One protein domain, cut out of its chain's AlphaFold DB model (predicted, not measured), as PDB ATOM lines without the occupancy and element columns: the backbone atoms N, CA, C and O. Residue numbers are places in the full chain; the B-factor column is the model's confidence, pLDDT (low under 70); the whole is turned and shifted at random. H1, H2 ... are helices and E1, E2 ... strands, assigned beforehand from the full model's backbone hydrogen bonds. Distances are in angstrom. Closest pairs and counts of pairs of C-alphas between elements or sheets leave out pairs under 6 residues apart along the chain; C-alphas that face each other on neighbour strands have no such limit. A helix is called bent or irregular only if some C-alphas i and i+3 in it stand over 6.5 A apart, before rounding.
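This is residues 4 to 17 and 145 to 346 of the 855 residues of the protein "Hypothetical protein" of Didymodactylos carnosus (UniProt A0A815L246). A strongly twisted sheet of seven strands runs through the domain, with H10 over E7 on one face and H8 and H9 at the E8 edge. Toward the E4 edge, H6 has H1 and H7 crossed on it, and H2, H4 and H5 lie at that end too. The printed part has 216 residues, mixed in class, with ten named helices and eight named strands in the order H1 E1 H2 E2 E3 H3 E4 H4 H5 H6 H7 E5 E6 E7 H8 H9 E8 H10. The mixed sheet has the order E4 E5 E2 E1 E3 E7 E8; the whole is compact, with a radius of gyration of the C-alphas of 17.8 A and spans of 52 by 35 by 35 A.

The sheet holds E4, residues 185 to 187, E5, 271 to 274, E2, 155 to 159, E1, 14 to 17, E3, 170 to 174, E7, 283 to 289, and E8, 312 to 315. E1 and E3 are antiparallel at 163 degrees, with N 16 and O 172 2.8 A apart, within hydrogen-bond range. E7 and E8 are parallel at 24 degrees, with N 313 and O 286 2.8 A apart. Between them come H8, residues 290 to 294, and H9, 298 to 307: a strand-helix-strand unit, parallel neighbour strands joined through helices, with a right-handed crossover. H9, only just irregular with C-alphas 302 and 305 6.9 A apart, only grazes the sheet with residues 304 to 305. H10, residues 335 to 346, is over E7 at a height over the sheet of 9.2 A, on the opposite face from H8 and the same face as H3, residues 176 to 180. H6, residues 231 to 245, touches H1, residues 4 to 10, with residues 232 to 236 alone, at a steep tilt of 59 degrees; the closest C-alphas, of Leu 6 and Glu 232, are 5.4 A apart. H6 touches H7, residues 254 to 263, with residues 239 to 244 alone, at a steep tilt of 65 degrees; the closest C-alphas, of Ala 243 and Tyr 260, are 5.4 A apart. H2, residues 145 to 148, is close but not clearly touching H5, residues 212 to 221, as is H4, residues 199 to 202, with H6. Each O i to N i+4 pair is within hydrogen-bond range in H1, H5, H6, H7, H8 and H10; H9 has 4 of 6, H3 has 0 of 1 but 2 of 2 O i to N i+3 pairs, and H2 and H4 are too short.

H1 begins at C-alpha 4, (9.042, 16.244, 23.104), and H10, 16.3 A long, ends at C-alpha 346, (7.180, 0.352, 32.292). H6 is 20.9 A long and E7 17.9 A. E6, residues 277 to 279, pairs with no named strand.

Residues 18 to 144 are not printed; C-alphas 17 and 145 are 20.1 A apart. The links E4 to H4 and E8 to H10 are long. Confidence is under 70 at residues 227 to 229 and 326 to 330.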
ATOM      1  N   LYS A   4       9.084  17.597  22.516       91.06
ATOM      2  CA  LYS A   4       9.042  16.244  23.104       91.06
ATOM      3  C   LYS A   4       7.987  16.098  24.200       91.06
ATOM      4  O   LYS A   4       7.324  15.070  24.251       91.06
ATOM      5  N   VAL A   5       7.800  17.118  25.044       93.00
ATOM      6  CA  VAL A   5       6.764  17.112  26.093       93.00
ATOM      7  C   VAL A   5       5.374  17.155  25.457       93.00
ATOM      8  O   VAL A   5       4.510  16.368  25.831       93.00
ATOM      9  N   LEU A   6       5.182  18.007  24.444       90.19
ATOM     10  CA  LEU A   6       3.906  18.124  23.728       90.19
ATOM     11  C   LEU A   6       3.518  16.801  23.036       90.19
ATOM     12  O   LEU A   6       2.401  16.320  23.216       90.19
ATOM     13  N   GLN A   7       4.446  16.166  22.305       89.38
ATOM     14  CA  GLN A   7       4.175  14.878  21.645       89.38
ATOM     15  C   GLN A   7       4.030  13.714  22.640       89.38
ATOM     16  O   GLN A   7       3.243  12.809  22.376       89.38
ATOM     17  N   TRP A   8       4.712  13.742  23.794       94.19
ATOM     18  CA  TRP A   8       4.504  12.747  24.853       94.19
ATOM     19  C   TRP A   8       3.094  12.842  25.440       94.19
ATOM     20  O   TRP A   8       2.432  11.819  25.563       94.19
ATOM     21  N   ILE A   9       2.592  14.056  25.708       93.62
ATOM     22  CA  ILE A   9       1.222  14.266  26.205       93.62
ATOM     23  C   ILE A   9       0.180  13.777  25.186       93.62
ATOM     24  O   ILE A   9      -0.743  13.060  25.566       93.62
ATOM     25  N   ARG A  10       0.358  14.080  23.891       88.75
ATOM     26  CA  ARG A  10      -0.509  13.561  22.811       88.75
ATOM     27  C   ARG A  10      -0.413  12.038  22.616       88.75
ATOM     28  O   ARG A  10      -1.294  11.443  22.005       88.75
ATOM     29  N   ALA A  11       0.649  11.405  23.116       92.25
ATOM     30  CA  ALA A  11       0.854   9.958  23.070       92.25
ATOM     31  C   ALA A  11       0.293   9.206  24.295       92.25
ATOM     32  O   ALA A  11       0.314   7.968  24.298       92.25
ATOM     33  N   LEU A  12      -0.195   9.917  25.322       95.31
ATOM     34  CA  LEU A  12      -0.788   9.316  26.518       95.31
ATOM     35  C   LEU A  12      -2.102   8.586  26.208       95.31
ATOM     36  O   LEU A  12      -2.832   8.912  25.275       95.31
ATOM     37  N   GLN A  13      -2.413   7.598  27.042       95.56
ATOM     38  CA  GLN A  13      -3.650   6.823  26.991       95.56
ATOM     39  C   GLN A  13      -4.373   6.899  28.335       95.56
ATOM     40  O   GLN A  13      -3.702   6.860  29.368       95.56
ATOM     41  N   PRO A  14      -5.712   6.938  28.359       97.75
ATOM     42  CA  PRO A  14      -6.464   6.743  29.590       97.75
ATOM     43  C   PRO A  14      -6.285   5.315  30.113       97.75
ATOM     44  O   PRO A  14      -6.492   4.341  29.385       97.75
ATOM     45  N   VAL A  15      -5.903   5.195  31.381       97.75
ATOM     46  CA  VAL A  15      -5.698   3.930  32.086       97.75
ATOM     47  C   VAL A  15      -6.651   3.855  33.272       97.75
ATOM     48  O   VAL A  15      -6.640   4.710  34.156       97.75
ATOM     49  N   HIS A  16      -7.462   2.804  33.298       96.31
ATOM     50  CA  HIS A  16      -8.406   2.473  34.358       96.31
ATOM     51  C   HIS A  16      -7.902   1.263  35.152       96.31
ATOM     52  O   HIS A  16      -7.231   0.383  34.609       96.31
ATOM     53  N   ARG A  17      -8.253   1.199  36.436       94.00
ATOM     54  CA  ARG A  17      -8.013   0.048  37.312       94.00
ATOM     55  C   ARG A  17      -9.332  -0.429  37.897       94.00
ATOM     56  O   ARG A  17     -10.166   0.393  38.266       94.00
ATOM     57  N   VAL A 145     -19.036  13.322  47.162       85.69
ATOM     58  CA  VAL A 145     -18.579  14.478  46.380       85.69
ATOM     59  C   VAL A 145     -18.545  14.202  44.866       85.69
ATOM     60  O   VAL A 145     -18.709  15.138  44.086       85.69
ATOM     61  N   ASP A 146     -18.399  12.950  44.414       87.81
ATOM     62  CA  ASP A 146     -18.437  12.598  42.983       87.81
ATOM     63  C   ASP A 146     -19.797  12.895  42.327       87.81
ATOM     64  O   ASP A 146     -19.883  13.053  41.106       87.81
ATOM     65  N   ALA A 147     -20.871  12.986  43.121       89.38
ATOM     66  CA  ALA A 147     -22.171  13.451  42.650       89.38
ATOM     67  C   ALA A 147     -22.200  14.982  42.482       89.38
ATOM     68  O   ALA A 147     -22.713  15.466  41.470       89.38
ATOM     69  N   ASP A 148     -21.592  15.733  43.410       89.31
ATOM     70  CA  ASP A 148     -21.516  17.204  43.372       89.31
ATOM     71  C   ASP A 148     -20.738  17.710  42.147       89.31
ATOM     72  O   ASP A 148     -21.179  18.635  41.465       89.31
ATOM     73  N   VAL A 149     -19.597  17.082  41.834       91.19
ATOM     74  CA  VAL A 149     -18.790  17.388  40.631       91.19
ATOM     75  C   VAL A 149     -19.211  16.583  39.388       91.19
ATOM     76  O   VAL A 149     -18.634  16.747  38.309       91.19
ATOM     77  N   ARG A 150     -20.241  15.733  39.512       90.06
ATOM     78  CA  ARG A 150     -20.794  14.847  38.465       90.06
ATOM     79  C   ARG A 150     -19.800  13.846  37.850       90.06
ATOM     80  O   ARG A 150     -20.091  13.271  36.801       90.06
ATOM     81  N   THR A 151     -18.655  13.583  38.477       90.25
ATOM     82  CA  THR A 151     -17.702  12.541  38.040       90.25
ATOM     83  C   THR A 151     -18.312  11.144  38.091       90.25
ATOM     84  O   THR A 151     -17.981  10.311  37.250       90.25
ATOM     85  N   ASN A 152     -19.310  10.908  38.952       88.69
ATOM     86  CA  ASN A 152     -20.096   9.670  38.948       88.69
ATOM     87  C   ASN A 152     -20.864   9.413  37.628       88.69
ATOM     88  O   ASN A 152     -21.367   8.306  37.417       88.69
ATOM     89  N   GLN A 153     -20.970  10.399  36.730       87.81
ATOM     90  CA  GLN A 153     -21.576  10.258  35.399       87.81
ATOM     91  C   GLN A 153     -20.602   9.725  34.341       87.81
ATOM     92  O   GLN A 153     -21.052   9.318  33.273       87.81
ATOM     93  N   HIS A 154     -19.311   9.647  34.658       91.50
ATOM     94  CA  HIS A 154     -18.227   9.283  33.753       91.50
ATOM     95  C   HIS A 154     -17.574   7.943  34.128       91.50
ATOM     96  O   HIS A 154     -17.752   7.429  35.236       91.50
ATOM     97  N   VAL A 155     -16.780   7.380  33.213       92.44
ATOM     98  CA  VAL A 155     -15.790   6.348  33.556       92.44
ATOM     99  C   VAL A 155     -14.483   7.045  33.942       92.44
ATOM    100  O   VAL A 155     -13.868   7.724  33.125       92.44
ATOM    101  N   PHE A 156     -14.055   6.879  35.191       92.81
ATOM    102  CA  PHE A 156     -12.778   7.396  35.692       92.81
ATOM    103  C   PHE A 156     -11.583   6.698  35.030       92.81
ATOM    104  O   PHE A 156     -11.598   5.482  34.808       92.81
ATOM    105  N   SER A 157     -10.515   7.441  34.762       95.75
ATOM    106  CA  SER A 157      -9.199   6.939  34.351       95.75
ATOM    107  C   SER A 157      -8.107   7.948  34.702       95.75
ATOM    108  O   SER A 157      -8.397   9.102  34.998       95.75
ATOM    109  N   ILE A 158      -6.844   7.541  34.610       96.25
ATOM    110  CA  ILE A 158      -5.683   8.440  34.642       96.25
ATOM    111  C   ILE A 158      -5.114   8.588  33.232       96.25
ATOM    112  O   ILE A 158      -5.015   7.595  32.514       96.25
ATOM    113  N   LEU A 159      -4.727   9.796  32.815       96.25
ATOM    114  CA  LEU A 159      -4.064   9.997  31.520       96.25
ATOM    115  C   LEU A 159      -2.580   9.619  31.640       96.25
ATOM    116  O   LEU A 159      -1.756  10.439  32.038       96.25
ATOM    117  N   GLY A 160      -2.242   8.374  31.304       93.06
ATOM    118  CA  GLY A 160      -0.887   7.837  31.416       93.06
ATOM    119  C   GLY A 160      -0.704   6.816  32.553       93.06
ATOM    120  O   GLY A 160      -1.625   6.056  32.853       93.06
ATOM    121  N   PRO A 161       0.498   6.726  33.152       90.38
ATOM    122  CA  PRO A 161       0.830   5.693  34.138       90.38
ATOM    123  C   PRO A 161      -0.025   5.780  35.421       90.38
ATOM    124  O   PRO A 161       0.076   6.734  36.185       90.38
ATOM    125  N   HIS A 162      -0.857   4.764  35.684       92.69
ATOM    126  CA  HIS A 162      -1.784   4.744  36.826       92.69
ATOM    127  C   HIS A 162      -1.215   3.969  38.036       92.69
ATOM    128  O   HIS A 162      -1.236   2.732  38.085       92.69
ATOM    129  N   THR A 163      -0.741   4.709  39.043       90.38
ATOM    130  CA  THR A 163      -0.144   4.208  40.302       90.38
ATOM    131  C   THR A 163      -1.153   3.680  41.341       90.38
ATOM    132  O   THR A 163      -0.790   2.870  42.192       90.38
ATOM    133  N   GLY A 164      -2.422   4.100  41.265       88.62
ATOM    134  CA  GLY A 164      -3.472   3.865  42.268       88.62
ATOM    135  C   GLY A 164      -3.991   2.427  42.365       88.62
ATOM    136  O   GLY A 164      -5.099   2.121  41.926       88.62
ATOM    137  N   HIS A 165      -3.195   1.545  42.966       87.44
ATOM    138  CA  HIS A 165      -3.485   0.121  43.186       87.44
ATOM    139  C   HIS A 165      -4.784  -0.163  43.968       87.44
ATOM    140  O   HIS A 165      -5.372  -1.224  43.790       87.44
ATOM    141  N   TYR A 166      -5.260   0.775  44.794       87.50
ATOM    142  CA  TYR A 166      -6.462   0.641  45.630       87.50
ATOM    143  C   TYR A 166      -7.773   0.474  44.831       87.50
ATOM    144  O   TYR A 166      -8.777   0.033  45.387       87.50
ATOM    145  N   TYR A 167      -7.776   0.748  43.520       88.38
ATOM    146  CA  TYR A 167      -8.892   0.396  42.626       88.38
ATOM    147  C   TYR A 167      -8.871  -1.061  42.130       88.38
ATOM    148  O   TYR A 167      -9.883  -1.547  41.623       88.38
ATOM    149  N   GLY A 168      -7.740  -1.759  42.259       91.50
ATOM    150  CA  GLY A 168      -7.564  -3.154  41.864       91.50
ATOM    151  C   GLY A 168      -6.382  -3.424  40.927       91.50
ATOM    152  O   GLY A 168      -5.722  -2.523  40.392       91.50
ATOM    153  N   ASP A 169      -6.132  -4.722  40.746       93.94
ATOM    154  CA  ASP A 169      -4.982  -5.266  40.021       93.94
ATOM    155  C   ASP A 169      -5.264  -5.542  38.523       93.94
ATOM    156  O   ASP A 169      -4.327  -5.781  37.757       93.94
ATOM    157  N   VAL A 170      -6.523  -5.453  38.062       95.88
ATOM    158  CA  VAL A 170      -6.854  -5.463  36.622       95.88
ATOM    159  C   VAL A 170      -6.655  -4.058  36.060       95.88
ATOM    160  O   VAL A 170      -7.336  -3.121  36.475       95.88
ATOM    161  N   ILE A 171      -5.741  -3.910  35.101       97.56
ATOM    162  CA  ILE A 171      -5.406  -2.625  34.474       97.56
ATOM    163  C   ILE A 171      -5.933  -2.625  33.037       97.56
ATOM    164  O   ILE A 171      -5.497  -3.430  32.214       97.56
ATOM    165  N   ILE A 172      -6.850  -1.709  32.724       97.88
ATOM    166  CA  ILE A 172      -7.429  -1.511  31.389       97.88
ATOM    167  C   ILE A 172      -6.823  -0.247  30.777       97.88
ATOM    168  O   ILE A 172      -6.920   0.834  31.348       97.88
ATOM    169  N   VAL A 173      -6.232  -0.368  29.593       98.06
ATOM    170  CA  VAL A 173      -5.705   0.752  28.804       98.06
ATOM    171  C   VAL A 173      -6.665   1.020  27.656       98.06
ATOM    172  O   VAL A 173      -6.916   0.129  26.842       98.06
ATOM    173  N   PHE A 174      -7.185   2.238  27.555       95.88
ATOM    174  CA  PHE A 174      -8.026   2.651  26.438       95.88
ATOM    175  C   PHE A 174      -7.195   3.195  25.274       95.88
ATOM    176  O   PHE A 174      -6.135   3.794  25.449       95.88
ATOM    177  N   LYS A 175      -7.692   2.993  24.057       85.75
ATOM    178  CA  LYS A 175      -7.194   3.635  22.838       85.75
ATOM    179  C   LYS A 175      -7.218   5.168  22.992       85.75
ATOM    180  O   LYS A 175      -8.220   5.673  23.502       85.75
ATOM    181  N   PRO A 176      -6.174   5.913  22.575       84.81
ATOM    182  CA  PRO A 176      -6.110   7.367  22.776       84.81
ATOM    183  C   PRO A 176      -7.280   8.126  22.126       84.81
ATOM    184  O   PRO A 176      -7.697   9.157  22.643       84.81
ATOM    185  N   GLU A 177      -7.877   7.585  21.063       79.94
ATOM    186  CA  GLU A 177      -9.024   8.142  20.337       79.94
ATOM    187  C   GLU A 177     -10.251   8.413  21.233       79.94
ATOM    188  O   GLU A 177     -11.043   9.300  20.922       79.94
ATOM    189  N   ILE A 178     -10.400   7.735  22.385       81.00
ATOM    190  CA  ILE A 178     -11.484   8.035  23.344       81.00
ATOM    191  C   ILE A 178     -11.376   9.454  23.936       81.00
ATOM    192  O   ILE A 178     -12.383  10.026  24.354       81.00
ATOM    193  N   MET A 179     -10.181  10.060  23.928       84.62
ATOM    194  CA  MET A 179      -9.949  11.448  24.363       84.62
ATOM    195  C   MET A 179     -10.582  12.494  23.439       84.62
ATOM    196  O   MET A 179     -10.711  13.659  23.825       84.62
ATOM    197  N   LEU A 180     -10.994  12.075  22.239       77.94
ATOM    198  CA  LEU A 180     -11.635  12.907  21.224       77.94
ATOM    199  C   LEU A 180     -13.171  12.797  21.244       77.94
ATOM    200  O   LEU A 180     -13.833  13.531  20.519       77.94
ATOM    201  N   HIS A 181     -13.748  11.924  22.077       76.81
ATOM    202  CA  HIS A 181     -15.199  11.843  22.268       76.81
ATOM    203  C   HIS A 181     -15.714  13.082  23.033       76.81
ATOM    204  O   HIS A 181     -15.086  13.447  24.028       76.81
ATOM    205  N   PRO A 182     -16.850  13.707  22.656       73.75
ATOM    206  CA  PRO A 182     -17.296  14.988  23.227       73.75
ATOM    207  C   PRO A 182     -17.588  14.967  24.739       73.75
ATOM    208  O   PRO A 182     -17.400  15.976  25.413       73.75
ATOM    209  N   ASP A 183     -18.013  13.826  25.293       79.69
ATOM    210  CA  ASP A 183     -18.183  13.669  26.750       79.69
ATOM    211  C   ASP A 183     -16.850  13.542  27.517       79.69
ATOM    212  O   ASP A 183     -16.834  13.647  28.748       79.69
ATOM    213  N   THR A 184     -15.728  13.297  26.829       86.44
ATOM    214  CA  THR A 184     -14.425  13.095  27.471       86.44
ATOM    215  C   THR A 184     -13.789  14.417  27.870       86.44
ATOM    216  O   THR A 184     -13.590  15.314  27.058       86.44
ATOM    217  N   ASN A 185     -13.390  14.519  29.132       90.94
ATOM    218  CA  ASN A 185     -12.723  15.695  29.678       90.94
ATOM    219  C   ASN A 185     -11.775  15.289  30.814       90.94
ATOM    220  O   ASN A 185     -11.964  14.245  31.428       90.94
ATOM    221  N   PHE A 186     -10.767  16.099  31.122       95.50
ATOM    222  CA  PHE A 186      -9.749  15.784  32.127       95.50
ATOM    223  C   PHE A 186      -9.301  17.018  32.922       95.50
ATOM    224  O   PHE A 186      -9.504  18.157  32.496       95.50
ATOM    225  N   THR A 187      -8.692  16.792  34.087       94.75
ATOM    226  CA  THR A 187      -8.144  17.834  34.973       94.75
ATOM    227  C   THR A 187      -6.773  17.431  35.513       94.75
ATOM    228  O   THR A 187      -6.518  16.257  35.764       94.75
ATOM    229  N   ILE A 188      -5.878  18.405  35.731       93.00
ATOM    230  CA  ILE A 188      -4.477  18.180  36.170       93.00
ATOM    231  C   ILE A 188      -4.366  17.951  37.695       93.00
ATOM    232  O   ILE A 188      -3.561  18.570  38.387       93.00
ATOM    233  N   GLN A 189      -5.316  17.177  38.213       92.31
ATOM    234  CA  GLN A 189      -5.455  16.559  39.534       92.31
ATOM    235  C   GLN A 189      -6.890  16.011  39.612       92.31
ATOM    236  O   GLN A 189      -7.714  16.281  38.728       92.31
ATOM    237  N   ALA A 190      -7.216  15.326  40.702       92.88
ATOM    238  CA  ALA A 190      -8.545  14.784  40.905       92.88
ATOM    239  C   ALA A 190      -9.651  15.838  41.054       92.88
ATOM    240  O   ALA A 190      -9.460  16.893  41.669       92.88
ATOM    241  N   ALA A 191     -10.846  15.519  40.558       93.88
ATOM    242  CA  ALA A 191     -12.020  16.385  40.646       93.88
ATOM    243  C   ALA A 191     -12.423  16.672  42.102       93.88
ATOM    244  O   ALA A 191     -12.667  17.815  42.498       93.88
ATOM    245  N   THR A 192     -12.402  15.630  42.933       92.50
ATOM    246  CA  THR A 192     -12.757  15.659  44.361       92.50
ATOM    247  C   THR A 192     -11.834  16.552  45.203       92.50
ATOM    248  O   THR A 192     -12.225  17.016  46.278       92.50
ATOM    249  N   PHE A 193     -10.637  16.893  44.705       94.44
ATOM    250  CA  PHE A 193      -9.733  17.840  45.366       94.44
ATOM    251  C   PHE A 193     -10.243  19.287  45.329       94.44
ATOM    252  O   PHE A 193      -9.835  20.091  46.177       94.44
ATOM    253  N   PHE A 194     -11.115  19.643  44.378       95.38
ATOM    254  CA  PHE A 194     -11.642  21.001  44.265       95.38
ATOM    255  C   PHE A 194     -12.615  21.340  45.406       95.38
ATOM    256  O   PHE A 194     -12.292  22.276  46.139       95.38
ATOM    257  N   PRO A 195     -13.717  20.600  45.663       94.25
ATOM    258  CA  PRO A 195     -14.645  20.896  46.764       94.25
ATOM    259  C   PRO A 195     -13.951  20.987  48.130       94.25
ATOM    260  O   PRO A 195     -14.065  22.004  48.823       94.25
ATOM    261  N   GLY A 196     -13.118  19.996  48.470       89.75
ATOM    262  CA  GLY A 196     -12.320  19.980  49.705       89.75
ATOM    263  C   GLY A 196     -11.239  21.070  49.791       89.75
ATOM    264  O   GLY A 196     -10.646  21.278  50.848       89.75
ATOM    265  N   GLY A 197     -10.972  21.794  48.701       93.50
ATOM    266  CA  GLY A 197      -9.970  22.859  48.643       93.50
ATOM    267  C   GLY A 197      -8.519  22.365  48.666       93.50
ATOM    268  O   GLY A 197      -7.603  23.169  48.843       93.50
ATOM    269  N   TYR A 198      -8.291  21.062  48.484       92.94
ATOM    270  CA  TYR A 198      -6.955  20.470  48.376       92.94
ATOM    271  C   TYR A 198      -6.272  20.863  47.053       92.94
ATOM    272  O   TYR A 198      -5.065  21.085  47.028       92.94
ATOM    273  N   ALA A 199      -7.068  21.104  46.004       94.12
ATOM    274  CA  ALA A 199      -6.649  21.631  44.706       94.12
ATOM    275  C   ALA A 199      -5.680  22.828  44.803       94.12
ATOM    276  O   ALA A 199      -4.652  22.872  44.130       94.12
ATOM    277  N   TYR A 200      -5.986  23.774  45.692       94.50
ATOM    278  CA  TYR A 200      -5.231  25.016  45.901       94.50
ATOM    279  C   TYR A 200      -3.958  24.821  46.742       94.50
ATOM    280  O   TYR A 200      -3.131  25.724  46.834       94.50
ATOM    281  N   LYS A 201      -3.789  23.644  47.363       90.44
ATOM    282  CA  LYS A 201      -2.549  23.231  48.039       90.44
ATOM    283  C   LYS A 201      -1.588  22.565  47.050       90.44
ATOM    284  O   LYS A 201      -0.393  22.834  47.096       90.44
ATOM    285  N   CYS A 202      -2.110  21.728  46.148       87.50
ATOM    286  CA  CYS A 202      -1.321  21.054  45.113       87.50
ATOM    287  C   CYS A 202      -0.823  22.019  44.030       87.50
ATOM    288  O   CYS A 202       0.357  21.959  43.673       87.50
ATOM    289  N   ARG A 203      -1.707  22.911  43.557       91.44
ATOM    290  CA  ARG A 203      -1.470  23.915  42.505       91.44
ATOM    291  C   ARG A 203      -1.539  25.333  43.107       91.44
ATOM    292  O   ARG A 203      -2.565  26.001  42.978       91.44
ATOM    293  N   PRO A 204      -0.481  25.818  43.791       87.88
ATOM    294  CA  PRO A 204      -0.489  27.094  44.529       87.88
ATOM    295  C   PRO A 204      -0.574  28.362  43.656       87.88
ATOM    296  O   PRO A 204      -0.616  29.466  44.193       87.88
ATOM    297  N   TRP A 205      -0.590  28.227  42.326       90.31
ATOM    298  CA  TRP A 205      -0.922  29.305  41.386       90.31
ATOM    299  C   TRP A 205      -2.437  29.515  41.215       90.31
ATOM    300  O   TRP A 205      -2.850  30.530  40.658       90.31
ATOM    301  N   LEU A 206      -3.279  28.602  41.715       92.25
ATOM    302  CA  LEU A 206      -4.730  28.774  41.738       92.25
ATOM    303  C   LEU A 206      -5.172  29.625  42.935       92.25
ATOM    304  O   LEU A 206      -4.888  29.300  44.089       92.25
ATOM    305  N   THR A 207      -5.979  30.655  42.678       93.69
ATOM    306  CA  THR A 207      -6.693  31.376  43.743       93.69
ATOM    307  C   THR A 207      -7.865  30.528  44.243       93.69
ATOM    308  O   THR A 207      -8.683  30.076  43.445       93.69
ATOM    309  N   ASN A 208      -7.968  30.310  45.558       94.88
ATOM    310  CA  ASN A 208      -9.107  29.608  46.162       94.88
ATOM    311  C   ASN A 208     -10.325  30.550  46.230       94.88
ATOM    312  O   ASN A 208     -10.253  31.538  46.962       94.88
ATOM    313  N   PRO A 209     -11.449  30.255  45.548       93.44
ATOM    314  CA  PRO A 209     -12.627  31.124  45.522       93.44
ATOM    315  C   PRO A 209     -13.480  31.040  46.805       93.44
ATOM    316  O   PRO A 209     -14.590  31.561  46.864       93.44
ATOM    317  N   GLY A 210     -12.986  30.384  47.858       94.56
ATOM    318  CA  GLY A 210     -13.601  30.394  49.182       94.56
ATOM    319  C   GLY A 210     -14.560  29.231  49.410       94.56
ATOM    320  O   GLY A 210     -14.166  28.255  50.049       94.56
ATOM    321  N   SER A 211     -15.805  29.340  48.944       95.56
ATOM    322  CA  SER A 211     -16.894  28.403  49.273       95.56
ATOM    323  C   SER A 211     -16.922  27.154  48.381       95.56
ATOM    324  O   SER A 211     -16.465  27.177  47.240       95.56
ATOM    325  N   THR A 212     -17.483  26.048  48.883       95.50
ATOM    326  CA  THR A 212     -17.568  24.775  48.140       95.50
ATOM    327  C   THR A 212     -18.266  24.904  46.775       95.50
ATOM    328  O   THR A 212     -17.690  24.408  45.808       95.50
ATOM    329  N   PRO A 213     -19.409  25.614  46.624       95.81
ATOM    330  CA  PRO A 213     -20.039  25.804  45.312       95.81
ATOM    331  C   PRO A 213     -19.134  26.516  44.300       95.81
ATOM    332  O   PRO A 213     -18.991  26.038  43.179       95.81
ATOM    333  N   LEU A 214     -18.436  27.583  44.708       96.12
ATOM    334  CA  LEU A 214     -17.505  28.301  43.826       96.12
ATOM    335  C   LEU A 214     -16.272  27.452  43.466       96.12
ATOM    336  O   LEU A 214     -15.676  27.622  42.406       96.12
ATOM    337  N   ARG A 215     -15.880  26.499  44.324       96.50
ATOM    338  CA  ARG A 215     -14.833  25.517  43.995       96.50
ATOM    339  C   ARG A 215     -15.318  24.449  43.009       96.50
ATOM    340  O   ARG A 215     -14.506  23.996  42.209       96.50
ATOM    341  N   ILE A 216     -16.595  24.058  43.053       94.88
ATOM    342  CA  ILE A 216     -17.222  23.155  42.066       94.88
ATOM    343  C   ILE A 216     -17.337  23.863  40.709       94.88
ATOM    344  O   ILE A 216     -16.961  23.300  39.685       94.88
ATOM    345  N   GLU A 217     -17.759  25.127  40.697       94.00
ATOM    346  CA  GLU A 217     -17.758  25.974  39.499       94.00
ATOM    347  C   GLU A 217     -16.349  26.082  38.887       94.00
ATOM    348  O   GLU A 217     -16.163  25.797  37.704       94.00
ATOM    349  N   HIS A 218     -15.334  26.363  39.714       94.56
ATOM    350  CA  HIS A 218     -13.937  26.408  39.276       94.56
ATOM    351  C   HIS A 218     -13.397  25.042  38.809       94.56
ATOM    352  O   HIS A 218     -12.573  24.995  37.896       94.56
ATOM    353  N   PHE A 219     -13.872  23.917  39.361       94.62
ATOM    354  CA  PHE A 219     -13.589  22.598  38.785       94.62
ATOM    355  C   PHE A 219     -14.117  22.515  37.350       94.62
ATOM    356  O   PHE A 219     -13.343  22.209  36.442       94.62
ATOM    357  N   HIS A 220     -15.395  22.839  37.130       90.06
ATOM    358  CA  HIS A 220     -16.012  22.768  35.805       90.06
ATOM    359  C   HIS A 220     -15.338  23.693  34.783       90.06
ATOM    360  O   HIS A 220     -15.145  23.266  33.645       90.06
ATOM    361  N   SER A 221     -14.903  24.895  35.177       89.62
ATOM    362  CA  SER A 221     -14.155  25.806  34.296       89.62
ATOM    363  C   SER A 221     -12.676  25.431  34.106       89.62
ATOM    364  O   SER A 221     -12.019  25.997  33.239       89.62
ATOM    365  N   SER A 222     -12.133  24.498  34.900       89.88
ATOM    366  CA  SER A 222     -10.745  24.010  34.783       89.88
ATOM    367  C   SER A 222     -10.583  22.752  33.916       89.88
ATOM    368  O   SER A 222      -9.467  22.246  33.774       89.88
ATOM    369  N   LYS A 223     -11.685  22.229  33.364       89.75
ATOM    370  CA  LYS A 223     -11.704  21.029  32.519       89.75
ATOM    371  C   LYS A 223     -11.040  21.282  31.165       89.75
ATOM    372  O   LYS A 223     -11.313  22.277  30.503       89.75
ATOM    373  N   ILE A 224     -10.221  20.327  30.735       88.75
ATOM    374  CA  ILE A 224      -9.554  20.298  29.429       88.75
ATOM    375  C   ILE A 224     -10.117  19.112  28.625       88.75
ATOM    376  O   ILE A 224     -10.545  18.112  29.198       88.75
ATOM    377  N   HIS A 225     -10.136  19.204  27.298       85.62
ATOM    378  CA  HIS A 225     -10.555  18.136  26.382       85.62
ATOM    379  C   HIS A 225      -9.569  18.102  25.209       85.62
ATOM    380  O   HIS A 225      -9.171  19.155  24.716       85.62
ATOM    381  N   SER A 226      -9.146  16.913  24.769       79.12
ATOM    382  CA  SER A 226      -8.095  16.750  23.748       79.12
ATOM    383  C   SER A 226      -8.499  17.129  22.319       79.12
ATOM    384  O   SER A 226      -7.692  16.993  21.407       79.12
ATOM    385  N   THR A 227      -9.725  17.612  22.112       66.88
ATOM    386  CA  THR A 227     -10.098  18.328  20.884       66.88
ATOM    387  C   THR A 227      -9.623  19.782  20.900       66.88
ATOM    388  O   THR A 227      -9.397  20.336  19.832       66.88
ATOM    389  N   LEU A 228      -9.455  20.410  22.072       62.16
ATOM    390  CA  LEU A 228      -9.111  21.829  22.192       62.16
ATOM    391  C   LEU A 228      -7.699  22.127  21.675       62.16
ATOM    392  O   LEU A 228      -6.733  21.451  22.030       62.16
ATOM    393  N   ASP A 229      -7.567  23.198  20.899       57.81
ATOM    394  CA  ASP A 229      -6.275  23.648  20.390       57.81
ATOM    395  C   ASP A 229      -5.302  23.946  21.539       57.81
ATOM    396  O   ASP A 229      -5.658  24.571  22.539       57.81
ATOM    397  N   ASN A 230      -4.047  23.515  21.391       71.00
ATOM    398  CA  ASN A 230      -2.998  23.642  22.409       71.00
ATOM    399  C   ASN A 230      -3.311  22.958  23.763       71.00
ATOM    400  O   ASN A 230      -2.662  23.286  24.766       71.00
ATOM    401  N   TYR A 231      -4.237  21.984  23.833       81.12
ATOM    402  CA  TYR A 231      -4.519  21.257  25.084       81.12
ATOM    403  C   TYR A 231      -3.248  20.666  25.704       81.12
ATOM    404  O   TYR A 231      -3.057  20.733  26.921       81.12
ATOM    405  N   GLU A 232      -2.344  20.124  24.879       87.50
ATOM    406  CA  GLU A 232      -1.092  19.541  25.353       87.50
ATOM    407  C   GLU A 232      -0.104  20.591  25.875       87.50
ATOM    408  O   GLU A 232       0.704  20.279  26.743       87.50
ATOM    409  N   TYR A 233      -0.184  21.843  25.412       85.81
ATOM    410  CA  TYR A 233       0.635  22.944  25.920       85.81
ATOM    411  C   TYR A 233       0.145  23.420  27.293       85.81
ATOM    412  O   TYR A 233       0.956  23.588  28.203       85.81
ATOM    413  N   VAL A 234      -1.174  23.567  27.480       88.25
ATOM    414  CA  VAL A 234      -1.773  23.881  28.794       88.25
ATOM    415  C   VAL A 234      -1.474  22.760  29.793       88.25
ATOM    416  O   VAL A 234      -0.983  23.015  30.893       88.25
ATOM    417  N   THR A 235      -1.674  21.509  29.369       93.69
ATOM    418  CA  THR A 235      -1.335  20.306  30.144       93.69
ATOM    419  C   THR A 235       0.155  20.278  30.498       93.69
ATOM    420  O   THR A 235       0.506  20.021  31.646       93.69
ATOM    421  N   ALA A 236       1.044  20.610  29.554       93.94
ATOM    422  CA  ALA A 236       2.480  20.676  29.808       93.94
ATOM    423  C   ALA A 236       2.855  21.756  30.825       93.94
ATOM    424  O   ALA A 236       3.676  21.482  31.693       93.94
ATOM    425  N   LEU A 237       2.285  22.963  30.748       92.94
ATOM    426  CA  LEU A 237       2.598  24.035  31.699       92.94
ATOM    427  C   LEU A 237       2.194  23.672  33.132       92.94
ATOM    428  O   LEU A 237       2.971  23.902  34.056       92.94
ATOM    429  N   GLU A 238       1.022  23.065  33.314       93.44
ATOM    430  CA  GLU A 238       0.548  22.599  34.621       93.44
ATOM    431  C   GLU A 238       1.404  21.443  35.166       93.44
ATOM    432  O   GLU A 238       1.842  21.484  36.317       93.44
ATOM    433  N   LEU A 239       1.740  20.450  34.331       93.50
ATOM    434  CA  LEU A 239       2.628  19.345  34.714       93.50
ATOM    435  C   LEU A 239       4.065  19.809  34.999       93.50
ATOM    436  O   LEU A 239       4.688  19.325  35.943       93.50
ATOM    437  N   MET A 240       4.585  20.777  34.236       94.31
ATOM    438  CA  MET A 240       5.865  21.429  34.525       94.31
ATOM    439  C   MET A 240       5.804  22.204  35.845       94.31
ATOM    440  O   MET A 240       6.748  22.139  36.629       94.31
ATOM    441  N   GLY A 241       4.693  22.893  36.121       93.62
ATOM    442  CA  GLY A 241       4.452  23.574  37.392       93.62
ATOM    443  C   GLY A 241       4.453  22.611  38.580       93.62
ATOM    444  O   GLY A 241       5.058  22.915  39.606       93.62
ATOM    445  N   LEU A 242       3.839  21.432  38.437       93.19
ATOM    446  CA  LEU A 242       3.804  20.388  39.469       93.19
ATOM    447  C   LEU A 242       5.177  19.726  39.684       93.19
ATOM    448  O   LEU A 242       5.701  19.770  40.797       93.19
ATOM    449  N   ALA A 243       5.808  19.198  38.631       93.94
ATOM    450  CA  ALA A 243       7.131  18.559  38.701       93.94
ATOM    451  C   ALA A 243       8.278  19.545  39.032       93.94
ATOM    452  O   ALA A 243       9.368  19.153  39.468       93.94
ATOM    453  N   GLY A 244       8.037  20.842  38.828       93.44
ATOM    454  CA  GLY A 244       8.915  21.947  39.201       93.44
ATOM    455  C   GLY A 244       8.665  22.529  40.596       93.44
ATOM    456  O   GLY A 244       9.563  23.178  41.138       93.44
ATOM    457  N   ARG A 245       7.488  22.287  41.197       91.44
ATOM    458  CA  ARG A 245       6.971  22.962  42.407       91.44
ATOM    459  C   ARG A 245       7.960  22.955  43.566       91.44
ATOM    460  O   ARG A 245       8.348  24.011  44.065       91.44
ATOM    461  N   ASP A 246       8.394  21.765  43.967       86.56
ATOM    462  CA  ASP A 246       9.164  21.579  45.203       86.56
ATOM    463  C   ASP A 246      10.630  22.014  45.031       86.56
ATOM    464  O   ASP A 246      11.267  22.486  45.974       86.56
ATOM    465  N   ARG A 247      11.122  21.993  43.783       90.31
ATOM    466  CA  ARG A 247      12.407  22.573  43.348       90.31
ATOM    467  C   ARG A 247      12.324  24.068  43.005       90.31
ATOM    468  O   ARG A 247      13.355  24.690  42.768       90.31
ATOM    469  N   LYS A 248      11.117  24.649  42.986       88.94
ATOM    470  CA  LYS A 248      10.807  26.055  42.664       88.94
ATOM    471  C   LYS A 248      11.387  26.521  41.320       88.94
ATOM    472  O   LYS A 248      11.905  27.631  41.213       88.94
ATOM    473  N   THR A 249      11.297  25.671  40.297       90.69
ATOM    474  CA  THR A 249      11.858  25.917  38.957       90.69
ATOM    475  C   THR A 249      10.866  25.574  37.849       90.69
ATOM    476  O   THR A 249      10.096  24.634  37.991       90.69
ATOM    477  N   MET A 250      10.922  26.300  36.728       86.19
ATOM    478  CA  MET A 250      10.245  25.930  35.471       86.19
ATOM    479  C   MET A 250      11.213  25.332  34.434       86.19
ATOM    480  O   MET A 250      10.800  25.008  33.322       86.19
ATOM    481  N   ASN A 251      12.496  25.160  34.782       90.62
ATOM    482  CA  ASN A 251      13.433  24.362  33.990       90.62
ATOM    483  C   ASN A 251      13.169  22.874  34.267       90.62
ATOM    484  O   ASN A 251      13.808  22.274  35.130       90.62
ATOM    485  N   VAL A 252      12.149  22.343  33.595       93.75
ATOM    486  CA  VAL A 252      11.565  21.016  33.815       93.75
ATOM    487  C   VAL A 252      11.444  20.329  32.456       93.75
ATOM    488  O   VAL A 252      10.749  20.822  31.567       93.75
ATOM    489  N   GLY A 253      12.164  19.224  32.269       93.75
ATOM    490  CA  GLY A 253      12.145  18.433  31.042       93.75
ATOM    491  C   GLY A 253      11.080  17.337  31.053       93.75
ATOM    492  O   GLY A 253      10.350  17.141  32.024       93.75
ATOM    493  N   LEU A 254      11.027  16.558  29.970       94.81
ATOM    494  CA  LEU A 254      10.128  15.403  29.881       94.81
ATOM    495  C   LEU A 254      10.407  14.362  30.982       94.81
ATOM    496  O   LEU A 254       9.473  13.853  31.594       94.81
ATOM    497  N   GLN A 255      11.681  14.079  31.279       95.06
ATOM    498  CA  GLN A 255      12.033  13.096  32.307       95.06
ATOM    499  C   GLN A 255      11.592  13.535  33.710       95.06
ATOM    500  O   GLN A 255      11.168  12.701  34.500       95.06
ATOM    501  N   ASP A 256      11.628  14.834  34.011       95.19
ATOM    502  CA  ASP A 256      11.127  15.372  35.279       95.19
ATOM    503  C   ASP A 256       9.619  15.141  35.453       95.19
ATOM    504  O   ASP A 256       9.172  14.788  36.542       95.19
ATOM    505  N   ILE A 257       8.843  15.312  34.377       94.44
ATOM    506  CA  ILE A 257       7.395  15.058  34.362       94.44
ATOM    507  C   ILE A 257       7.116  13.560  34.535       94.44
ATOM    508  O   ILE A 257       6.253  13.192  35.329       94.44
ATOM    509  N   ILE A 258       7.867  12.692  33.845       94.19
ATOM    510  CA  ILE A 258       7.748  11.231  33.982       94.19
ATOM    511  C   ILE A 258       8.073  10.790  35.415       94.19
ATOM    512  O   ILE A 258       7.316  10.014  35.994       94.19
ATOM    513  N   ASN A 259       9.153  11.305  36.011       93.00
ATOM    514  CA  ASN A 259       9.520  10.992  37.393       93.00
ATOM    515  C   ASN A 259       8.416  11.432  38.366       93.00
ATOM    516  O   ASN A 259       7.979  10.631  39.186       93.00
ATOM    517  N   TYR A 260       7.895  12.657  38.216       91.69
ATOM    518  CA  TYR A 260       6.776  13.149  39.024       91.69
ATOM    519  C   TYR A 260       5.549  12.225  38.941       91.69
ATOM    520  O   TYR A 260       5.011  11.838  39.974       91.69
ATOM    521  N   PHE A 261       5.153  11.800  37.733       88.94
ATOM    522  CA  PHE A 261       4.049  10.852  37.509       88.94
ATOM    523  C   PHE A 261       4.224   9.503  38.228       88.94
ATOM    524  O   PHE A 261       3.230   8.872  38.584       88.94
ATOM    525  N   LEU A 262       5.465   9.044  38.411       89.50
ATOM    526  CA  LEU A 262       5.785   7.774  39.073       89.50
ATOM    527  C   LEU A 262       5.931   7.909  40.598       89.50
ATOM    528  O   LEU A 262       5.762   6.924  41.313       89.50
ATOM    529  N   GLU A 263       6.252   9.105  41.098       88.56
ATOM    530  CA  GLU A 263       6.476   9.373  42.525       88.56
ATOM    531  C   GLU A 263       5.196   9.743  43.297       88.56
ATOM    532  O   GLU A 263       5.157   9.573  44.519       88.56
ATOM    533  N   VAL A 264       4.150  10.241  42.621       88.25
ATOM    534  CA  VAL A 264       2.916  10.718  43.274       88.25
ATOM    535  C   VAL A 264       1.730   9.752  43.182       88.25
ATOM    536  O   VAL A 264       1.645   8.861  42.333       88.25
ATOM    537  N   ASP A 265       0.760   9.958  44.078       90.25
ATOM    538  CA  ASP A 265      -0.549   9.314  43.972       90.25
ATOM    539  C   ASP A 265      -1.259   9.736  42.678       90.25
ATOM    540  O   ASP A 265      -1.189  10.894  42.265       90.25
ATOM    541  N   SER A 266      -1.997   8.810  42.071       90.00
ATOM    542  CA  SER A 266      -2.723   9.037  40.819       90.00
ATOM    543  C   SER A 266      -3.640  10.269  40.843       90.00
ATOM    544  O   SER A 266      -3.713  10.978  39.841       90.00
ATOM    545  N   HIS A 267      -4.256  10.607  41.982       90.31
ATOM    546  CA  HIS A 267      -5.094  11.806  42.131       90.31
ATOM    547  C   HIS A 267      -4.313  13.133  42.033       90.31
ATOM    548  O   HIS A 267      -4.915  14.193  41.883       90.31
ATOM    549  N   GLN A 268      -2.978  13.106  42.109       90.62
ATOM    550  CA  GLN A 268      -2.094  14.261  41.888       90.62
ATOM    551  C   GLN A 268      -1.531  14.324  40.455       90.62
ATOM    552  O   GLN A 268      -0.738  15.212  40.154       90.62
ATOM    553  N   THR A 269      -1.934  13.401  39.574       90.00
ATOM    554  CA  THR A 269      -1.560  13.399  38.150       90.00
ATOM    555  C   THR A 269      -2.675  14.021  37.296       90.00
ATOM    556  O   THR A 269      -3.099  15.140  37.573       90.00
ATOM    557  N   VAL A 270      -3.170  13.334  36.263       95.25
ATOM    558  CA  VAL A 270      -4.255  13.807  35.394       95.25
ATOM    559  C   VAL A 270      -5.446  12.856  35.502       95.25
ATOM    560  O   VAL A 270      -5.390  11.751  34.963       95.25
ATOM    561  N   GLU A 271      -6.520  13.283  36.174       95.69
ATOM    562  CA  GLU A 271      -7.795  12.550  36.190       95.69
ATOM    563  C   GLU A 271      -8.537  12.782  34.870       95.69
ATOM    564  O   GLU A 271      -8.672  13.917  34.412       95.69
ATOM    565  N   VAL A 272      -9.033  11.700  34.274       96.19
ATOM    566  CA  VAL A 272      -9.833  11.685  33.051       96.19
ATOM    567  C   VAL A 272     -11.227  11.163  33.361       96.19
ATOM    568  O   VAL A 272     -11.404  10.060  33.879       96.19
ATOM    569  N   HIS A 273     -12.218  11.935  32.948       94.81
ATOM    570  CA  HIS A 273     -13.630  11.604  32.985       94.81
ATOM    571  C   HIS A 273     -14.045  11.214  31.556       94.81
ATOM    572  O   HIS A 273     -14.313  12.068  30.711       94.81
ATOM    573  N   LEU A 274     -14.021   9.913  31.264       91.56
ATOM    574  CA  LEU A 274     -14.411   9.326  29.975       91.56
ATOM    575  C   LEU A 274     -15.951   9.230  29.853       91.56
ATOM    576  O   LEU A 274     -16.654   9.483  30.837       91.56
ATOM    577  N   PRO A 275     -16.524   8.863  28.690       86.56
ATOM    578  CA  PRO A 275     -17.976   8.805  28.510       86.56
ATOM    579  C   PRO A 275     -18.629   7.797  29.467       86.56
ATOM    580  O   PRO A 275     -17.974   6.863  29.934       86.56
ATOM    581  N   GLN A 276     -19.928   7.959  29.756       85.81
ATOM    582  CA  GLN A 276     -20.638   7.102  30.724       85.81
ATOM    583  C   GLN A 276     -20.561   5.604  30.375       85.81
ATOM    584  O   GLN A 276     -20.615   4.768  31.277       85.81
ATOM    585  N   LEU A 277     -20.436   5.279  29.084       82.81
ATOM    586  CA  LEU A 277     -20.305   3.930  28.543       82.81
ATOM    587  C   LEU A 277     -19.141   3.868  27.549       82.81
ATOM    588  O   LEU A 277     -19.048   4.715  26.662       82.81
ATOM    589  N   ILE A 278     -18.290   2.842  27.650       82.44
ATOM    590  CA  ILE A 278     -17.165   2.624  26.722       82.44
ATOM    591  C   ILE A 278     -17.214   1.194  26.157       82.44
ATOM    592  O   ILE A 278     -17.002   0.238  26.908       82.44
ATOM    593  N   PRO A 279     -17.447   1.004  24.845       80.00
ATOM    594  CA  PRO A 279     -17.435  -0.320  24.220       80.00
ATOM    595  C   PRO A 279     -16.069  -1.026  24.306       80.00
ATOM    596  O   PRO A 279     -15.019  -0.391  24.201       80.00
ATOM    597  N   LEU A 280     -16.053  -2.365  24.376       81.81
ATOM    598  CA  LEU A 280     -14.807  -3.165  24.447       81.81
ATOM    599  C   LEU A 280     -13.894  -3.041  23.199       81.81
ATOM    600  O   LEU A 280     -12.751  -3.517  23.195       81.81
ATOM    601  N   SER A 281     -14.371  -2.402  22.126       79.25
ATOM    602  CA  SER A 281     -13.585  -2.022  20.943       79.25
ATOM    603  C   SER A 281     -12.633  -0.839  21.190       79.25
ATOM    604  O   SER A 281     -11.649  -0.708  20.458       79.25
ATOM    605  N   TYR A 282     -12.882  -0.023  22.222       82.56
ATOM    606  CA  TYR A 282     -12.026   1.093  22.649       82.56
ATOM    607  C   TYR A 282     -10.944   0.693  23.662       82.56
ATOM    608  O   TYR A 282     -10.073   1.498  23.974       82.56
ATOM    609  N   ILE A 283     -10.941  -0.548  24.149       86.94
ATOM    610  CA  ILE A 283      -9.843  -1.080  24.966       86.94
ATOM    611  C   ILE A 283      -8.659  -1.425  24.045       86.94
ATOM    612  O   ILE A 283      -8.811  -2.198  23.100       86.94
ATOM    613  N   ASP A 284      -7.479  -0.872  24.310       90.31
ATOM    614  CA  ASP A 284      -6.234  -1.164  23.585       90.31
ATOM    615  C   ASP A 284      -5.498  -2.358  24.208       90.31
ATOM    616  O   ASP A 284      -5.160  -3.322  23.519       90.31
ATOM    617  N   LYS A 285      -5.319  -2.339  25.536       95.75
ATOM    618  CA  LYS A 285      -4.651  -3.400  26.304       95.75
ATOM    619  C   LYS A 285      -5.346  -3.673  27.632       95.75
ATOM    620  O   LYS A 285      -5.981  -2.792  28.201       95.75
ATOM    621  N   ILE A 286      -5.193  -4.895  28.132       96.88
ATOM    622  CA  ILE A 286      -5.560  -5.295  29.494       96.88
ATOM    623  C   ILE A 286      -4.366  -6.040  30.086       96.88
ATOM    624  O   ILE A 286      -3.849  -6.945  29.431       96.88
ATOM    625  N   TYR A 287      -3.960  -5.688  31.304       97.81
ATOM    626  CA  TYR A 287      -2.957  -6.410  32.090       97.81
ATOM    627  C   TYR A 287      -3.614  -6.999  33.344       97.81
ATOM    628  O   TYR A 287      -4.421  -6.326  33.994       97.81
ATOM    629  N   VAL A 288      -3.285  -8.254  33.662       97.31
ATOM    630  CA  VAL A 288      -3.772  -8.975  34.850       97.31
ATOM    631  C   VAL A 288      -2.648  -9.863  35.414       97.31
ATOM    632  O   VAL A 288      -1.985 -10.538  34.620       97.31
ATOM    633  N   PRO A 289      -2.437  -9.931  36.744       97.50
ATOM    634  CA  PRO A 289      -1.579 -10.947  37.362       97.50
ATOM    635  C   PRO A 289      -2.100 -12.368  37.102       97.50
ATOM    636  O   PRO A 289      -3.306 -12.571  36.937       97.50
ATOM    637  N   LYS A 290      -1.212 -13.364  37.106       96.94
ATOM    638  CA  LYS A 290      -1.533 -14.775  36.852       96.94
ATOM    639  C   LYS A 290      -2.609 -15.304  37.801       96.94
ATOM    640  O   LYS A 290      -3.692 -15.670  37.346       96.94
ATOM    641  N   ASN A 291      -2.357 -15.259  39.108       96.69
ATOM    642  CA  ASN A 291      -3.286 -15.774  40.117       96.69
ATOM    643  C   ASN A 291      -4.625 -15.003  40.152       96.69
ATOM    644  O   ASN A 291      -5.684 -15.590  40.366       96.69
ATOM    645  N   VAL A 292      -4.601 -13.700  39.861       96.19
ATOM    646  CA  VAL A 292      -5.805 -12.866  39.729       96.19
ATOM    647  C   VAL A 292      -6.639 -13.279  38.517       96.19
ATOM    648  O   VAL A 292      -7.860 -13.371  38.630       96.19
ATOM    649  N   PHE A 293      -6.015 -13.576  37.374       95.75
ATOM    650  CA  PHE A 293      -6.706 -14.134  36.210       95.75
ATOM    651  C   PHE A 293      -7.271 -15.538  36.488       95.75
ATOM    652  O   PHE A 293      -8.410 -15.822  36.123       95.75
ATOM    653  N   GLU A 294      -6.510 -16.397  37.165       95.69
ATOM    654  CA  GLU A 294      -6.928 -17.755  37.550       95.69
ATOM    655  C   GLU A 294      -8.090 -17.742  38.562       95.69
ATOM    656  O   GLU A 294      -8.908 -18.661  38.565       95.69
ATOM    657  N   SER A 295      -8.226 -16.670  39.356       94.81
ATOM    658  CA  SER A 295      -9.368 -16.446  40.258       94.81
ATOM    659  C   SER A 295     -10.677 -16.056  39.550       94.81
ATOM    660  O   SER A 295     -11.746 -16.131  40.160       94.81
ATOM    661  N   MET A 296     -10.617 -15.632  38.279       94.19
ATOM    662  CA  MET A 296     -11.804 -15.248  37.506       94.19
ATOM    663  C   MET A 296     -12.614 -16.474  37.079       94.19
ATOM    664  O   MET A 296     -12.076 -17.560  36.858       94.19
ATOM    665  N   ASN A 297     -13.916 -16.297  36.877       91.69
ATOM    666  CA  ASN A 297     -14.805 -17.358  36.427       91.69
ATOM    667  C   ASN A 297     -14.378 -17.923  35.052       91.69
ATOM    668  O   ASN A 297     -13.875 -17.205  34.183       91.69
ATOM    669  N   GLN A 298     -14.615 -19.220  34.830       90.75
ATOM    670  CA  GLN A 298     -14.168 -19.930  33.623       90.75
ATOM    671  C   GLN A 298     -14.629 -19.255  32.316       90.75
ATOM    672  O   GLN A 298     -13.869 -19.183  31.350       90.75
ATOM    673  N   LYS A 299     -15.845 -18.696  32.283       86.12
ATOM    674  CA  LYS A 299     -16.396 -18.036  31.090       86.12
ATOM    675  C   LYS A 299     -15.623 -16.759  30.741       86.12
ATOM    676  O   LYS A 299     -15.382 -16.502  29.559       86.12
ATOM    677  N   THR A 300     -15.171 -16.004  31.743       86.50
ATOM    678  CA  THR A 300     -14.224 -14.884  31.591       86.50
ATOM    679  C   THR A 300     -12.879 -15.382  31.063       86.50
ATOM    680  O   THR A 300     -12.374 -14.842  30.073       86.50
ATOM    681  N   GLN A 301     -12.332 -16.454  31.653       90.00
ATOM    682  CA  GLN A 301     -11.045 -17.023  31.244       90.00
ATOM    683  C   GLN A 301     -11.035 -17.493  29.777       90.00
ATOM    684  O   GLN A 301     -10.091 -17.197  29.040       90.00
ATOM    685  N   GLU A 302     -12.105 -18.150  29.320       87.62
ATOM    686  CA  GLU A 302     -12.301 -18.569  27.924       87.62
ATOM    687  C   GLU A 302     -12.563 -17.403  26.956       87.62
ATOM    688  O   GLU A 302     -12.297 -17.504  25.753       87.62
ATOM    689  N   SER A 303     -13.128 -16.299  27.449       78.94
ATOM    690  CA  SER A 303     -13.524 -15.160  26.613       78.94
ATOM    691  C   SER A 303     -12.352 -14.259  26.218       78.94
ATOM    692  O   SER A 303     -12.457 -13.560  25.206       78.94
ATOM    693  N   LYS A 304     -11.217 -14.305  26.940       80.00
ATOM    694  CA  LYS A 304     -10.060 -13.421  26.690       80.00
ATOM    695  C   LYS A 304      -9.604 -13.442  25.229       80.00
ATOM    696  O   LYS A 304      -9.538 -12.399  24.579       80.00
ATOM    697  N   THR A 305      -9.388 -14.632  24.669       71.75
ATOM    698  CA  THR A 305      -8.878 -14.798  23.300       71.75
ATOM    699  C   THR A 305      -9.937 -14.439  22.258       71.75
ATOM    700  O   THR A 305      -9.607 -13.849  21.231       71.75
ATOM    701  N   LYS A 306     -11.213 -14.740  22.544       75.69
ATOM    702  CA  LYS A 306     -12.360 -14.491  21.654       75.69
ATOM    703  C   LYS A 306     -12.630 -12.988  21.482       75.69
ATOM    704  O   LYS A 306     -12.820 -12.533  20.358       75.69
ATOM    705  N   ILE A 307     -12.610 -12.219  22.576       77.75
ATOM    706  CA  ILE A 307     -12.934 -10.779  22.584       77.75
ATOM    707  C   ILE A 307     -11.691  -9.917  22.311       77.75
ATOM    708  O   ILE A 307     -11.713  -9.001  21.486       77.75
ATOM    709  N   PHE A 308     -10.587 -10.188  23.008       80.81
ATOM    710  CA  PHE A 308      -9.432  -9.288  23.048       80.81
ATOM    711  C   PHE A 308      -8.258  -9.748  22.188       80.81
ATOM    712  O   PHE A 308      -7.471  -8.899  21.765       80.81
ATOM    713  N   ARG A 309      -8.154 -11.045  21.865       84.25
ATOM    714  CA  ARG A 309      -6.998 -11.628  21.157       84.25
ATOM    715  C   ARG A 309      -5.696 -11.259  21.901       84.25
ATOM    716  O   ARG A 309      -5.641 -11.353  23.122       84.25
ATOM    717  N   ASN A 310      -4.683 -10.760  21.194       84.31
ATOM    718  CA  ASN A 310      -3.408 -10.265  21.734       84.31
ATOM    719  C   ASN A 310      -3.488  -8.901  22.470       84.31
ATOM    720  O   ASN A 310      -2.454  -8.279  22.742       84.31
ATOM    721  N   ARG A 311      -4.692  -8.400  22.785       88.75
ATOM    722  CA  ARG A 311      -4.879  -7.236  23.673       88.75
ATOM    723  C   ARG A 311      -4.907  -7.613  25.159       88.75
ATOM    724  O   ARG A 311      -4.600  -6.762  25.985       88.75
ATOM    725  N   PHE A 312      -5.244  -8.860  25.497       93.75
ATOM    726  CA  PHE A 312      -5.309  -9.338  26.882       93.75
ATOM    727  C   PHE A 312      -3.994 -10.007  27.283       93.75
ATOM    728  O   PHE A 312      -3.592 -10.996  26.673       93.75
ATOM    729  N   ILE A 313      -3.340  -9.474  28.312       95.31
ATOM    730  CA  ILE A 313      -2.031  -9.913  28.794       95.31
ATOM    731  C   ILE A 313      -2.203 -10.412  30.230       95.31
ATOM    732  O   ILE A 313      -2.359  -9.626  31.162       95.31
ATOM    733  N   VAL A 314      -2.162 -11.734  30.400       96.12
ATOM    734  CA  VAL A 314      -1.863 -12.332  31.707       96.12
ATOM    735  C   VAL A 314      -0.349 -12.245  31.879       96.12
ATOM    736  O   VAL A 314       0.378 -12.649  30.975       96.12
ATOM    737  N   THR A 315       0.117 -11.678  32.987       96.50
ATOM    738  CA  THR A 315       1.550 -11.580  33.307       96.50
ATOM    739  C   THR A 315       1.930 -12.640  34.330       96.50
ATOM    740  O   THR A 315       1.123 -12.913  35.213       96.50
ATOM    741  N   ASP A 316       3.163 -13.141  34.291       96.56
ATOM    742  CA  ASP A 316       3.635 -14.206  35.193       96.56
ATOM    743  C   ASP A 316       3.719 -13.800  36.681       96.56
ATOM    744  O   ASP A 316       3.891 -14.661  37.539       96.56
ATOM    745  N   HIS A 317       3.566 -12.509  37.005       97.12
ATOM    746  CA  HIS A 317       3.460 -12.023  38.384       97.12
ATOM    747  C   HIS A 317       2.222 -12.593  39.088       97.12
ATOM    748  O   HIS A 317       1.126 -12.634  38.521       97.12
ATOM    749  N   GLU A 318       2.375 -12.914  40.366       95.88
ATOM    750  CA  GLU A 318       1.289 -13.234  41.290       95.88
ATOM    751  C   GLU A 318       1.255 -12.168  42.389       95.88
ATOM    752  O   GLU A 318       2.307 -11.682  42.795       95.88
ATOM    753  N   VAL A 319       0.064 -11.776  42.848       94.00
ATOM    754  CA  VAL A 319      -0.107 -10.743  43.892       94.00
ATOM    755  C   VAL A 319      -0.862 -11.293  45.098       94.00
ATOM    756  O   VAL A 319      -1.778 -12.098  44.924       94.00
ATOM    757  N   ASP A 320      -0.525 -10.878  46.324       91.06
ATOM    758  CA  ASP A 320      -1.208 -11.402  47.519       91.06
ATOM    759  C   ASP A 320      -2.665 -10.910  47.599       91.06
ATOM    760  O   ASP A 320      -2.958  -9.780  47.999       91.06
ATOM    761  N   MET A 321      -3.604 -11.772  47.213       88.81
ATOM    762  CA  MET A 321      -5.038 -11.471  47.174       88.81
ATOM    763  C   MET A 321      -5.680 -11.306  48.566       88.81
ATOM    764  O   MET A 321      -6.838 -10.900  48.640       88.81
ATOM    765  N   ASN A 322      -4.955 -11.585  49.656       86.44
ATOM    766  CA  ASN A 322      -5.441 -11.418  51.030       86.44
ATOM    767  C   ASN A 322      -5.164 -10.014  51.596       86.44
ATOM    768  O   ASN A 322      -5.766  -9.619  52.597       86.44
ATOM    769  N   VAL A 323      -4.258  -9.249  50.975       83.19
ATOM    770  CA  VAL A 323      -3.916  -7.891  51.416       83.19
ATOM    771  C   VAL A 323      -5.062  -6.931  51.103       83.19
ATOM    772  O   VAL A 323      -5.504  -6.806  49.961       83.19
ATOM    773  N   ASN A 324      -5.517  -6.199  52.122       79.56
ATOM    774  CA  ASN A 324      -6.450  -5.092  51.937       79.56
ATOM    775  C   ASN A 324      -5.769  -3.979  51.122       79.56
ATOM    776  O   ASN A 324      -4.784  -3.397  51.574       79.56
ATOM    777  N   LEU A 325      -6.322  -3.666  49.945       78.88
ATOM    778  CA  LEU A 325      -5.777  -2.661  49.025       78.88
ATOM    779  C   LEU A 325      -5.842  -1.217  49.566       78.88
ATOM    780  O   LEU A 325      -5.234  -0.328  48.981       78.88
ATOM    781  N   GLY A 326      -6.521  -0.986  50.693       64.25
ATOM    782  CA  GLY A 326      -6.299   0.182  51.543       64.25
ATOM    783  C   GLY A 326      -6.949   1.489  51.079       64.25
ATOM    784  O   GLY A 326      -8.003   1.512  50.446       64.25
ATOM    785  N   THR A 327      -6.338   2.601  51.490       63.19
ATOM    786  CA  THR A 327      -6.779   3.978  51.218       63.19
ATOM    787  C   THR A 327      -5.731   4.730  50.393       63.19
ATOM    788  O   THR A 327      -4.656   4.200  50.130       63.19
ATOM    789  N   LEU A 328      -6.048   5.964  49.981       63.19
ATOM    790  CA  LEU A 328      -5.248   6.820  49.090       63.19
ATOM    791  C   LEU A 328      -3.775   6.977  49.523       63.19
ATOM    792  O   LEU A 328      -3.428   7.891  50.275       63.19
ATOM    793  N   GLN A 329      -2.908   6.091  49.033       61.53
ATOM    794  CA  GLN A 329      -1.464   6.101  49.254       61.53
ATOM    795  C   GLN A 329      -0.753   5.643  47.972       61.53
ATOM    796  O   GLN A 329      -1.092   4.616  47.390       61.53
ATOM    797  N   GLY A 330       0.265   6.389  47.533       59.91
ATOM    798  CA  GLY A 330       0.900   6.180  46.223       59.91
ATOM    799  C   GLY A 330       1.802   4.942  46.098       59.91
ATOM    800  O   GLY A 330       2.272   4.654  45.000       59.91
ATOM    801  N   LYS A 331       2.066   4.207  47.186       74.38
ATOM    802  CA  LYS A 331       2.891   2.985  47.178       74.38
ATOM    803  C   LYS A 331       2.010   1.747  47.365       74.38
ATOM    804  O   LYS A 331       1.194   1.768  48.282       74.38
ATOM    805  N   PRO A 332       2.169   0.682  46.554       80.25
ATOM    806  CA  PRO A 332       1.472  -0.582  46.775       80.25
ATOM    807  C   PRO A 332       1.742  -1.160  48.175       80.25
ATOM    808  O   PRO A 332       2.817  -0.921  48.732       80.25
ATOM    809  N   PRO A 333       0.792  -1.921  48.748       82.44
ATOM    810  CA  PRO A 333       0.836  -2.333  50.151       82.44
ATOM    811  C   PRO A 333       1.835  -3.469  50.415       82.44
ATOM    812  O   PRO A 333       2.120  -3.783  51.568       82.44
ATOM    813  N   ASP A 334       2.361  -4.089  49.356       86.56
ATOM    814  CA  ASP A 334       3.230  -5.257  49.404       86.56
ATOM    815  C   ASP A 334       4.257  -5.263  48.238       86.56
ATOM    816  O   ASP A 334       4.079  -4.547  47.238       86.56
ATOM    817  N   PRO A 335       5.342  -6.062  48.327       89.25
ATOM    818  CA  PRO A 335       6.353  -6.150  47.270       89.25
ATOM    819  C   PRO A 335       5.832  -6.730  45.947       89.25
ATOM    820  O   PRO A 335       6.189  -6.224  44.887       89.25
ATOM    821  N   SER A 336       4.947  -7.730  45.981       92.00
ATOM    822  CA  SER A 336       4.461  -8.418  44.774       92.00
ATOM    823  C   SER A 336       3.640  -7.493  43.863       92.00
ATOM    824  O   SER A 336       3.842  -7.447  42.646       92.00
ATOM    825  N   ARG A 337       2.795  -6.633  44.451       91.62
ATOM    826  CA  ARG A 337       2.115  -5.550  43.724       91.62
ATOM    827  C   ARG A 337       3.047  -4.433  43.296       91.62
ATOM    828  O   ARG A 337       2.759  -3.779  42.292       91.62
ATOM    829  N   SER A 338       4.135  -4.202  44.028       90.75
ATOM    830  CA  SER A 338       5.166  -3.234  43.641       90.75
ATOM    831  C   SER A 338       5.904  -3.691  42.381       90.75
ATOM    832  O   SER A 338       6.082  -2.890  41.464       90.75
ATOM    833  N   GLU A 339       6.240  -4.977  42.277       93.56
ATOM    834  CA  GLU A 339       6.837  -5.588  41.082       93.56
ATOM    835  C   GLU A 339       5.868  -5.579  39.891       93.56
ATOM    836  O   GLU A 339       6.185  -4.990  38.854       93.56
ATOM    837  N   TYR A 340       4.649  -6.114  40.057       95.44
ATOM    838  CA  TYR A 340       3.620  -6.107  39.006       95.44
ATOM    839  C   TYR A 340       3.296  -4.687  38.510       95.44
ATOM    840  O   TYR A 340       3.255  -4.431  37.303       95.44
ATOM    841  N   THR A 341       3.117  -3.731  39.429       92.25
ATOM    842  CA  THR A 341       2.858  -2.331  39.065       92.25
ATOM    843  C   THR A 341       4.057  -1.726  38.337       92.25
ATOM    844  O   THR A 341       3.862  -1.101  37.299       92.25
ATOM    845  N   SER A 342       5.293  -1.961  38.791       92.94
ATOM    846  CA  SER A 342       6.500  -1.468  38.107       92.94
ATOM    847  C   SER A 342       6.635  -2.026  36.687       92.94
ATOM    848  O   SER A 342       6.957  -1.279  35.761       92.94
ATOM    849  N   TYR A 343       6.322  -3.311  36.487       96.12
ATOM    850  CA  TYR A 343       6.272  -3.928  35.162       96.12
ATOM    851  C   TYR A 343       5.248  -3.235  34.250       96.12
ATOM    852  O   TYR A 343       5.604  -2.811  33.148       96.12
ATOM    853  N   VAL A 344       3.995  -3.065  34.693       95.56
ATOM    854  CA  VAL A 344       2.956  -2.460  33.840       95.56
ATOM    855  C   VAL A 344       3.220  -0.971  33.594       95.56
ATOM    856  O   VAL A 344       3.079  -0.522  32.458       95.56
ATOM    857  N   LEU A 345       3.676  -0.205  34.594       94.31
ATOM    858  CA  LEU A 345       4.066   1.201  34.408       94.31
ATOM    859  C   LEU A 345       5.192   1.336  33.369       94.31
ATOM    860  O   LEU A 345       5.129   2.233  32.527       94.31
ATOM    861  N   LYS A 346       6.165   0.412  33.352       95.44
ATOM    862  CA  LYS A 346       7.180   0.352  32.292       95.44
ATOM    863  C   LYS A 346       6.558   0.056  30.922       95.44
ATOM    864  O   LYS A 346       6.823   0.798  29.984       95.44
TER     865      LYS A 346